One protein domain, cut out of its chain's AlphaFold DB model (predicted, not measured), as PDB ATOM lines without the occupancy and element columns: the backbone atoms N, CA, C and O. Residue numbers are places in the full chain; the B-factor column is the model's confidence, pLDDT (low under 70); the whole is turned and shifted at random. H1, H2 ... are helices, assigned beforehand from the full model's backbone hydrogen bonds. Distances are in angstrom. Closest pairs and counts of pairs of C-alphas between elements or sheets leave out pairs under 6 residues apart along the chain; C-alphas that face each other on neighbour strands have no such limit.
ATOM      1  N   ASP A  43     -42.124  -8.081 -15.174       68.12
ATOM      2  CA  ASP A  43     -40.897  -8.562 -14.542       68.12
ATOM      3  C   ASP A  43     -39.705  -7.626 -14.768       68.12
ATOM      4  O   ASP A  43     -38.729  -7.965 -15.432       68.12
ATOM      5  N   TRP A  44     -39.778  -6.415 -14.225       73.88
ATOM      6  CA  TRP A  44     -38.729  -5.432 -14.339       73.88
ATOM      7  C   TRP A  44     -37.918  -5.323 -13.036       73.88
ATOM      8  O   TRP A  44     -38.496  -5.230 -11.950       73.88
ATOM      9  N   PRO A  45     -36.582  -5.293 -13.143       76.19
ATOM     10  CA  PRO A  45     -35.855  -5.730 -14.327       76.19
ATOM     11  C   PRO A  45     -35.879  -7.267 -14.407       76.19
ATOM     12  O   PRO A  45     -35.916  -7.956 -13.384       76.19
ATOM     13  N   ALA A  46     -35.860  -7.812 -15.628       77.69
ATOM     14  CA  ALA A  46     -35.893  -9.265 -15.857       77.69
ATOM     15  C   ALA A  46     -34.605  -9.958 -15.371       77.69
ATOM     16  O   ALA A  46     -34.550 -11.172 -15.195       77.69
ATOM     17  N   GLN A  47     -33.559  -9.162 -15.160       79.69
ATOM     18  CA  GLN A  47     -32.264  -9.531 -14.616       79.69
ATOM     19  C   GLN A  47     -31.666  -8.310 -13.916       79.69
ATOM     20  O   GLN A  47     -32.028  -7.177 -14.231       79.69
ATOM     21  N   SER A  48     -30.731  -8.517 -12.990       84.88
ATOM     22  CA  SER A  48     -30.024  -7.405 -12.352       84.88
ATOM     23  C   SER A  48     -29.333  -6.511 -13.383       84.88
ATOM     24  O   SER A  48     -28.782  -6.990 -14.377       84.88
ATOM     25  N   LEU A  49     -29.340  -5.206 -13.127       83.62
ATOM     26  CA  LEU A  49     -28.684  -4.241 -13.998       83.62
ATOM     27  C   LEU A  49     -27.153  -4.386 -13.896       83.62
ATOM     28  O   LEU A  49     -26.623  -4.645 -12.808       83.62
ATOM     29  N   PRO A  50     -26.408  -4.215 -15.002       83.06
ATOM     30  CA  PRO A  50     -24.950  -4.250 -14.967       83.06
ATOM     31  C   PRO A  50     -24.394  -3.024 -14.230       83.06
ATOM     32  O   PRO A  50     -24.980  -1.945 -14.264       83.06
ATOM     33  N   ALA A  51     -23.202  -3.140 -13.634       82.75
ATOM     34  CA  ALA A  51     -22.569  -2.033 -12.900       82.75
ATOM     35  C   ALA A  51     -22.362  -0.763 -13.754       82.75
ATOM     36  O   ALA A  51     -22.379   0.348 -13.230       82.75
ATOM     37  N   SER A  52     -22.209  -0.911 -15.074       82.19
ATOM     38  CA  SER A  52     -22.102   0.210 -16.014       82.19
ATOM     39  C   SER A  52     -23.351   1.098 -16.048       82.19
ATOM     40  O   SER A  52     -23.223   2.294 -16.306       82.19
ATOM     41  N   ALA A  53     -24.531   0.546 -15.741       80.06
ATOM     42  CA  ALA A  53     -25.790   1.292 -15.704       80.06
ATOM     43  C   ALA A  53     -25.830   2.338 -14.573       80.06
ATOM     44  O   ALA A  53     -26.598   3.290 -14.649       80.06
ATOM     45  N   ALA A  54     -24.978   2.208 -13.548       76.94
ATOM     46  CA  ALA A  54     -24.859   3.197 -12.475       76.94
ATOM     47  C   ALA A  54     -24.018   4.429 -12.863       76.94
ATOM     48  O   ALA A  54     -24.035   5.429 -12.150       76.94
ATOM     49  N   VAL A  55     -23.256   4.360 -13.960       80.31
ATOM     50  CA  VAL A  55     -22.279   5.397 -14.346       80.31
ATOM     51  C   VAL A  55     -22.665   6.088 -15.651       80.31
ATOM     52  O   VAL A  55     -22.356   7.263 -15.845       80.31
ATOM     53  N   LYS A  56     -23.345   5.378 -16.556       78.62
ATOM     54  CA  LYS A  56     -23.788   5.917 -17.838       78.62
ATOM     55  C   LYS A  56     -25.239   5.530 -18.084       78.62
ATOM     56  O   LYS A  56     -25.570   4.348 -18.071       78.62
ATOM     57  N   VAL A  57     -26.071   6.532 -18.359       76.69
ATOM     58  CA  VAL A  57     -27.427   6.310 -18.864       76.69
ATOM     59  C   VAL A  57     -27.315   5.732 -20.272       76.69
ATOM     60  O   VAL A  57     -26.696   6.336 -21.151       76.69
ATOM     61  N   ASP A  58     -27.874   4.543 -20.470       73.19
ATOM     62  CA  ASP A  58     -28.081   3.965 -21.791       73.19
ATOM     63  C   ASP A  58     -29.486   4.356 -22.254       73.19
ATOM     64  O   ASP A  58     -30.484   3.856 -21.742       73.19
ATOM     65  N   GLU A  59     -29.561   5.281 -23.208       71.44
ATOM     66  CA  GLU A  59     -30.832   5.786 -23.739       71.44
ATOM     67  C   GLU A  59     -31.665   4.684 -24.414       71.44
ATOM     68  O   GLU A  59     -32.878   4.812 -24.545       71.44
ATOM     69  N   THR A  60     -31.046   3.561 -24.792       72.38
ATOM     70  CA  THR A  60     -31.767   2.396 -25.326       72.38
ATOM     71  C   THR A  60     -32.430   1.547 -24.238       72.38
ATOM     72  O   THR A  60     -33.226   0.664 -24.548       72.38
ATOM     73  N   GLN A  61     -32.138   1.823 -22.962       70.25
ATOM     74  CA  GLN A  61     -32.652   1.102 -21.793       70.25
ATOM     75  C   GLN A  61     -33.733   1.878 -21.034       70.25
ATOM     76  O   GLN A  61     -34.091   1.497 -19.915       70.25
ATOM     77  N   PHE A  62     -34.273   2.957 -21.610       75.75
ATOM     78  CA  PHE A  62     -35.438   3.603 -21.018       75.75
ATOM     79  C   PHE A  62     -36.609   2.624 -20.921       75.75
ATOM     80  O   PHE A  62     -36.856   1.802 -21.807       75.75
ATOM     81  N   LEU A  63     -37.334   2.725 -19.811       80.81
ATOM     82  CA  LEU A  63     -38.509   1.902 -19.573       80.81
ATOM     83  C   LEU A  63     -39.573   2.203 -20.632       80.81
ATOM     84  O   LEU A  63     -39.793   3.377 -20.947       80.81
ATOM     85  N   PRO A  64     -40.278   1.180 -21.147       82.12
ATOM     86  CA  PRO A  64     -41.421   1.407 -22.015       82.12
ATOM     87  C   PRO A  64     -42.433   2.345 -21.348       82.12
ATOM     88  O   PRO A  64     -42.742   2.193 -20.165       82.12
ATOM     89  N   THR A  65     -43.006   3.279 -22.112       82.75
ATOM     90  CA  THR A  65     -44.010   4.232 -21.604       82.75
ATOM     91  C   THR A  65     -45.174   3.530 -20.903       82.75
ATOM     92  O   THR A  65     -45.653   4.011 -19.880       82.75
ATOM     93  N   GLN A  66     -45.592   2.365 -21.409       82.75
ATOM     94  CA  GLN A  66     -46.653   1.573 -20.793       82.75
ATOM     95  C   GLN A  66     -46.282   1.106 -19.379       82.75
ATOM     96  O   GLN A  66     -47.086   1.259 -18.468       82.75
ATOM     97  N   LEU A  67     -45.052   0.624 -19.174       84.00
ATOM     98  CA  LEU A  67     -44.573   0.205 -17.857       84.00
ATOM     99  C   LEU A  67     -44.547   1.382 -16.876       84.00
ATOM    100  O   LEU A  67     -45.006   1.262 -15.744       84.00
ATOM    101  N   MET A  68     -44.063   2.542 -17.329       86.00
ATOM    102  CA  MET A  68     -44.081   3.769 -16.527       86.00
ATOM    103  C   MET A  68     -45.506   4.150 -16.127       86.00
ATOM    104  O   MET A  68     -45.752   4.505 -14.977       86.00
ATOM    105  N   HIS A  69     -46.455   4.068 -17.054       84.88
ATOM    106  CA  HIS A  69     -47.857   4.358 -16.783       84.88
ATOM    107  C   HIS A  69     -48.489   3.346 -15.815       84.88
ATOM    108  O   HIS A  69     -49.233   3.738 -14.917       84.88
ATOM    109  N   ASP A  70     -48.157   2.062 -15.934       86.06
ATOM    110  CA  ASP A  70     -48.640   1.027 -15.019       86.06
ATOM    111  C   ASP A  70     -48.080   1.224 -13.604       86.06
ATOM    112  O   ASP A  70     -48.823   1.103 -12.631       86.06
ATOM    113  N   TRP A  71     -46.817   1.642 -13.471       87.75
ATOM    114  CA  TRP A  71     -46.261   2.061 -12.182       87.75
ATOM    115  C   TRP A  71     -46.954   3.294 -11.608       87.75
ATOM    116  O   TRP A  71     -47.141   3.350 -10.400       87.75
ATOM    117  N   HIS A  72     -47.371   4.262 -12.430       86.50
ATOM    118  CA  HIS A  72     -48.161   5.398 -11.939       86.50
ATOM    119  C   HIS A  72     -49.539   4.954 -11.447       86.50
ATOM    120  O   HIS A  72     -49.958   5.372 -10.376       86.50
ATOM    121  N   LYS A  73     -50.218   4.051 -12.159       87.50
ATOM    122  CA  LYS A  73     -51.496   3.483 -11.701       87.50
ATOM    123  C   LYS A  73     -51.354   2.708 -10.398       87.50
ATOM    124  O   LYS A  73     -52.210   2.799  -9.525       87.50
ATOM    125  N   GLU A  74     -50.288   1.927 -10.271       87.06
ATOM    126  CA  GLU A  74     -49.977   1.213  -9.039       87.06
ATOM    127  C   GLU A  74     -49.692   2.187  -7.897       87.06
ATOM    128  O   GLU A  74     -50.218   2.032  -6.798       87.06
ATOM    129  N   LEU A  75     -48.895   3.219  -8.175       86.81
ATOM    130  CA  LEU A  75     -48.634   4.307  -7.255       86.81
ATOM    131  C   LEU A  75     -49.972   4.931  -6.814       86.81
ATOM    132  O   LEU A  75     -50.234   5.024  -5.620       86.81
ATOM    133  N   ASP A  76     -50.871   5.280  -7.723       84.38
ATOM    134  CA  ASP A  76     -52.176   5.849  -7.372       84.38
ATOM    135  C   ASP A  76     -53.054   4.879  -6.559       84.38
ATOM    136  O   ASP A  76     -53.775   5.310  -5.657       84.38
ATOM    137  N   ALA A  77     -52.941   3.566  -6.788       87.25
ATOM    138  CA  ALA A  77     -53.693   2.541  -6.060       87.25
ATOM    139  C   ALA A  77     -53.345   2.450  -4.561       87.25
ATOM    140  O   ALA A  77     -54.165   1.972  -3.776       87.25
ATOM    141  N   TYR A  78     -52.174   2.941  -4.136       84.12
ATOM    142  CA  TYR A  78     -51.850   3.096  -2.710       84.12
ATOM    143  C   TYR A  78     -52.672   4.197  -2.021       84.12
ATOM    144  O   TYR A  78     -52.738   4.233  -0.788       84.12
ATOM    145  N   GLY A  79     -53.273   5.108  -2.790       83.69
ATOM    146  CA  GLY A  79     -53.956   6.289  -2.275       83.69
ATOM    147  C   GLY A  79     -52.997   7.295  -1.633       83.69
ATOM    148  O   GLY A  79     -51.821   7.409  -2.000       83.69
ATOM    149  N   LEU A  80     -53.503   8.057  -0.660       78.94
ATOM    150  CA  LEU A  80     -52.707   9.044   0.063       78.94
ATOM    151  C   LEU A  80     -51.606   8.361   0.892       78.94
ATOM    152  O   LEU A  80     -51.869   7.699   1.892       78.94
ATOM    153  N   ARG A  81     -50.349   8.589   0.508       84.62
ATOM    154  CA  ARG A  81     -49.153   8.104   1.216       84.62
ATOM    155  C   ARG A  81     -48.568   9.171   2.139       84.62
ATOM    156  O   ARG A  81     -47.464   9.664   1.904       84.62
ATOM    157  N   THR A  82     -49.298   9.568   3.175       79.69
ATOM    158  CA  THR A  82     -48.719  10.448   4.205       79.69
ATOM    159  C   THR A  82     -47.549   9.742   4.908       79.69
ATOM    160  O   THR A  82     -47.626   8.531   5.130       79.69
ATOM    161  N   PRO A  83     -46.459  10.445   5.265       82.88
ATOM    162  CA  PRO A  83     -45.300   9.854   5.924       82.88
ATOM    163  C   PRO A  83     -45.703   9.054   7.162       82.88
ATOM    164  O   PRO A  83     -46.426   9.560   8.020       82.88
ATOM    165  N   GLY A  84     -45.247   7.805   7.240       82.56
ATOM    166  CA  GLY A  84     -45.554   6.877   8.332       82.56
ATOM    167  C   GLY A  84     -46.946   6.230   8.292       82.56
ATOM    168  O   GLY A  84     -47.263   5.448   9.183       82.56
ATOM    169  N   SER A  85     -47.782   6.528   7.290       83.75
ATOM    170  CA  SER A  85     -49.044   5.803   7.069       83.75
ATOM    171  C   SER A  85     -48.807   4.374   6.573       83.75
ATOM    172  O   SER A  85     -47.768   4.076   5.984       83.75
ATOM    173  N   GLU A  86     -49.802   3.498   6.726       88.31
ATOM    174  CA  GLU A  86     -49.736   2.122   6.207       88.31
ATOM    175  C   GLU A  86     -49.467   2.084   4.692       88.31
ATOM    176  O   GLU A  86     -48.617   1.317   4.241       88.31
ATOM    177  N   SER A  87     -50.107   2.967   3.913       88.44
ATOM    178  CA  SER A  87     -49.863   3.097   2.468       88.44
ATOM    179  C   SER A  87     -48.439   3.558   2.141       88.44
ATOM    180  O   SER A  87     -47.853   3.097   1.162       88.44
ATOM    181  N   HIS A  88     -47.864   4.460   2.944       88.88
ATOM    182  CA  HIS A  88     -46.471   4.891   2.793       88.88
ATOM    183  C   HIS A  88     -45.489   3.749   3.072       88.88
ATOM    184  O   HIS A  88     -44.568   3.524   2.283       88.88
ATOM    185  N   GLU A  89     -45.700   3.007   4.161       91.25
ATOM    186  CA  GLU A  89     -44.845   1.876   4.522       91.25
ATOM    187  C   GLU A  89     -44.930   0.757   3.479       91.25
ATOM    188  O   GLU A  89     -43.898   0.248   3.043       91.25
ATOM    189  N   ALA A  90     -46.132   0.418   3.006       91.69
ATOM    190  CA  ALA A  90     -46.318  -0.604   1.979       91.69
ATOM    191  C   ALA A  90     -45.600  -0.240   0.666       91.69
ATOM    192  O   ALA A  90     -44.835  -1.050   0.142       91.69
ATOM    193  N   TYR A  91     -45.753   1.004   0.194       92.25
ATOM    194  CA  TYR A  91     -45.036   1.488  -0.988       92.25
ATOM    195  C   TYR A  91     -43.509   1.450  -0.801       92.25
ATOM    196  O   TYR A  91     -42.779   1.031  -1.699       92.25
ATOM    197  N   THR A  92     -43.015   1.830   0.381       92.69
ATOM    198  CA  THR A  92     -41.579   1.796   0.707       92.69
ATOM    199  C   THR A  92     -41.024   0.369   0.671       92.69
ATOM    200  O   THR A  92     -39.940   0.142   0.130       92.69
ATOM    201  N   GLN A  93     -41.773  -0.610   1.186       93.19
ATOM    202  CA  GLN A  93     -41.391  -2.026   1.129       93.19
ATOM    203  C   GLN A  93     -41.342  -2.560  -0.304       93.19
ATOM    204  O   GLN A  93     -40.451  -3.340  -0.647       93.19
ATOM    205  N   ASP A  94     -42.272  -2.154  -1.161       91.19
ATOM    206  CA  ASP A  94     -42.277  -2.604  -2.553       91.19
ATOM    207  C   ASP A  94     -41.162  -1.947  -3.372       91.19
ATOM    208  O   ASP A  94     -40.496  -2.628  -4.159       91.19
ATOM    209  N   LEU A  95     -40.852  -0.674  -3.108       91.50
ATOM    210  CA  LEU A  95     -39.670  -0.019  -3.669       91.50
ATOM    211  C   LEU A  95     -38.373  -0.713  -3.223       91.50
ATOM    212  O   LEU A  95     -37.505  -0.975  -4.055       91.50
ATOM    213  N   TYR A  96     -38.259  -1.069  -1.940       93.31
ATOM    214  CA  TYR A  96     -37.126  -1.827  -1.403       93.31
ATOM    215  C   TYR A  96     -36.900  -3.135  -2.179       93.31
ATOM    216  O   TYR A  96     -35.803  -3.378  -2.689       93.31
ATOM    217  N   LYS A  97     -37.956  -3.941  -2.360       90.50
ATOM    218  CA  LYS A  97     -37.891  -5.200  -3.123       90.50
ATOM    219  C   LYS A  97     -37.504  -4.969  -4.587       90.50
ATOM    220  O   LYS A  97     -36.720  -5.741  -5.137       90.50
ATOM    221  N   ARG A  98     -38.019  -3.910  -5.224       89.12
ATOM    222  CA  ARG A  98     -37.679  -3.555  -6.617       89.12
ATOM    223  C   ARG A  98     -36.206  -3.209  -6.777       89.12
ATOM    224  O   ARG A  98     -35.574  -3.694  -7.711       89.12
ATOM    225  N   LEU A  99     -35.644  -2.427  -5.855       90.56
ATOM    226  CA  LEU A  99     -34.221  -2.079  -5.871       90.56
ATOM    227  C   LEU A  99     -33.334  -3.314  -5.674       90.56
ATOM    228  O   LEU A  99     -32.341  -3.475  -6.386       90.56
ATOM    229  N   GLN A 100     -33.725  -4.232  -4.783       90.62
ATOM    230  CA  GLN A 100     -33.031  -5.513  -4.628       90.62
ATOM    231  C   GLN A 100     -33.088  -6.356  -5.905       90.62
ATOM    232  O   GLN A 100     -32.052  -6.834  -6.369       90.62
ATOM    233  N   LYS A 101     -34.273  -6.494  -6.521       87.56
ATOM    234  CA  LYS A 101     -34.443  -7.200  -7.803       87.56
ATOM    235  C   LYS A 101     -33.577  -6.573  -8.902       87.56
ATOM    236  O   LYS A 101     -32.977  -7.292  -9.700       87.56
ATOM    237  N   ALA A 102     -33.425  -5.248  -8.888       87.81
ATOM    238  CA  ALA A 102     -32.559  -4.522  -9.810       87.81
ATOM    239  C   ALA A 102     -31.054  -4.727  -9.598       87.81
ATOM    240  O   ALA A 102     -30.266  -4.347 -10.464       87.81
ATOM    241  N   GLY A 103     -30.645  -5.393  -8.516       89.31
ATOM    242  CA  GLY A 103     -29.246  -5.695  -8.226       89.31
ATOM    243  C   GLY A 103     -28.528  -4.609  -7.429       89.31
ATOM    244  O   GLY A 103     -27.296  -4.625  -7.357       89.31
ATOM    245  N   VAL A 104     -29.265  -3.674  -6.817       89.25
ATOM    246  CA  VAL A 104     -28.674  -2.734  -5.861       89.25
ATOM    247  C   VAL A 104     -28.209  -3.533  -4.644       89.25
ATOM    248  O   VAL A 104     -28.996  -4.217  -3.993       89.25
ATOM    249  N   LYS A 105     -26.900  -3.506  -4.383       86.38
ATOM    250  CA  LYS A 105     -26.258  -4.394  -3.400       86.38
ATOM    251  C   LYS A 105     -26.450  -3.947  -1.957       86.38
ATOM    252  O   LYS A 105     -26.456  -4.788  -1.067       86.38
ATOM    253  N   ASP A 106     -26.567  -2.643  -1.751       91.31
ATOM    254  CA  ASP A 106     -26.680  -2.024  -0.438       91.31
ATOM    255  C   ASP A 106     -28.004  -1.264  -0.375       91.31
ATOM    256  O   ASP A 106     -28.103  -0.106  -0.776       91.31
ATOM    257  N   VAL A 107     -29.060  -1.987  -0.002       93.31
ATOM    258  CA  VAL A 107     -30.398  -1.431   0.207       93.31
ATOM    259  C   VAL A 107     -30.807  -1.769   1.628       93.31
ATOM    260  O   VAL A 107     -30.935  -2.943   1.992       93.31
ATOM    261  N   HIS A 108     -31.071  -0.742   2.419       93.56
ATOM    262  CA  HIS A 108     -31.562  -0.856   3.784       93.56
ATOM    263  C   HIS A 108     -32.646   0.186   4.042       93.56
ATOM    264  O   HIS A 108     -32.781   1.173   3.322       93.56
ATOM    265  N   LEU A 109     -33.452  -0.076   5.065       92.44
ATOM    266  CA  LEU A 109     -34.465   0.850   5.548       92.44
ATOM    267  C   LEU A 109     -33.944   1.517   6.816       92.44
ATOM    268  O   LEU A 109     -33.468   0.834   7.724       92.44
ATOM    269  N   GLU A 110     -34.058   2.837   6.884       92.75
ATOM    270  CA  GLU A 110     -33.698   3.620   8.064       92.75
ATOM    271  C   GLU A 110     -34.959   4.168   8.731       92.75
ATOM    272  O   GLU A 110     -35.788   4.818   8.095       92.75
ATOM    273  N   GLU A 111     -35.110   3.915  10.033       88.06
ATOM    274  CA  GLU A 111     -36.217   4.477  10.803       88.06
ATOM    275  C   GLU A 111     -35.915   5.936  11.161       88.06
ATOM    276  O   GLU A 111     -34.941   6.233  11.857       88.06
ATOM    277  N   ILE A 112     -36.806   6.845  10.759       85.94
ATOM    278  CA  ILE A 112     -36.746   8.255  11.146       85.94
ATOM    279  C   ILE A 112     -37.949   8.582  12.023       85.94
ATOM    280  O   ILE A 112     -39.105   8.455  11.621       85.94
ATOM    281  N   LYS A 113     -37.678   9.063  13.238       83.81
ATOM    282  CA  LYS A 113     -38.723   9.526  14.151       83.81
ATOM    283  C   LYS A 113     -39.135  10.939  13.787       83.81
ATOM    284  O   LYS A 113     -38.396  11.891  14.034       83.81
ATOM    285  N   ILE A 114     -40.344  11.069  13.265       76.56
ATOM    286  CA  ILE A 114     -40.954  12.353  12.934       76.56
ATOM    287  C   ILE A 114     -42.244  12.555  13.723       76.56
ATOM    288  O   ILE A 114     -42.935  11.603  14.089       76.56
ATOM    289  N   LYS A 115     -42.575  13.820  13.984       77.19
ATOM    290  CA  LYS A 115     -43.927  14.191  14.398       77.19
ATOM    291  C   LYS A 115     -44.752  14.361  13.134       77.19
ATOM    292  O   LYS A 115     -44.450  15.233  12.322       77.19
ATOM    293  N   VAL A 116     -45.767  13.524  12.978       76.75
ATOM    294  CA  VAL A 116     -46.685  13.605  11.844       76.75
ATOM    295  C   VAL A 116     -47.904  14.430  12.213       76.75
ATOM    296  O   VAL A 116     -48.371  14.424  13.353       76.75
ATOM    297  N   TRP A 117     -48.404  15.154  11.224       79.44
ATOM    298  CA  TRP A 117     -49.705  15.786  11.280       79.44
ATOM    299  C   TRP A 117     -50.697  14.837  10.608       79.44
ATOM    300  O   TRP A 117     -50.522  14.504   9.438       79.44
TER     301      TRP A 117
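AT A GLANCE: This is residues 43 to 117 of the 274 residues of an uncharacterized protein of Acinetobacter sp. NIPH 758 (UniProt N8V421). Two helices, H3 and the shorter H2, run opposite ways at a shallow tilt as a loose pair; residues 102 to 117, without a named element, fold back beside H3, and little H1 lies off towards one end. The printed part has 75 residues with three named helices in the order H1, H2, H3 and no named strand; the class is all helix, with 33 residues, under half, in named elements. It is loose, radius of gyration of the C-alphas 14.9 A, and only just elongated, spanning 43 by 28 by 19 A.

IN THESE COORDINATES: H3, residues 86 to 101, is 22.7 A long, from C-alpha 86 at (-49.736, 2.122, 6.207) to C-alpha 101 at (-34.443, -7.200, -7.803). H2, residues 65 to 77, measures 18.4 A. H1, residues 51 to 54, measures 5.7 A.

HOW THE PARTS SIT: H3 and H2 are close but not clearly touching; their closest C-alphas, of Tyr 91 and Leu 75, are 7.8 A apart. Their tilt is 32 degrees. H1 is apart from both. Every O i to N i+4 pair is within hydrogen-bond range in H2 and H3; H1 is too short for one.

THE WHOLE: The printed part has no cut and both links are short. Residue 43 has pLDDT under 70.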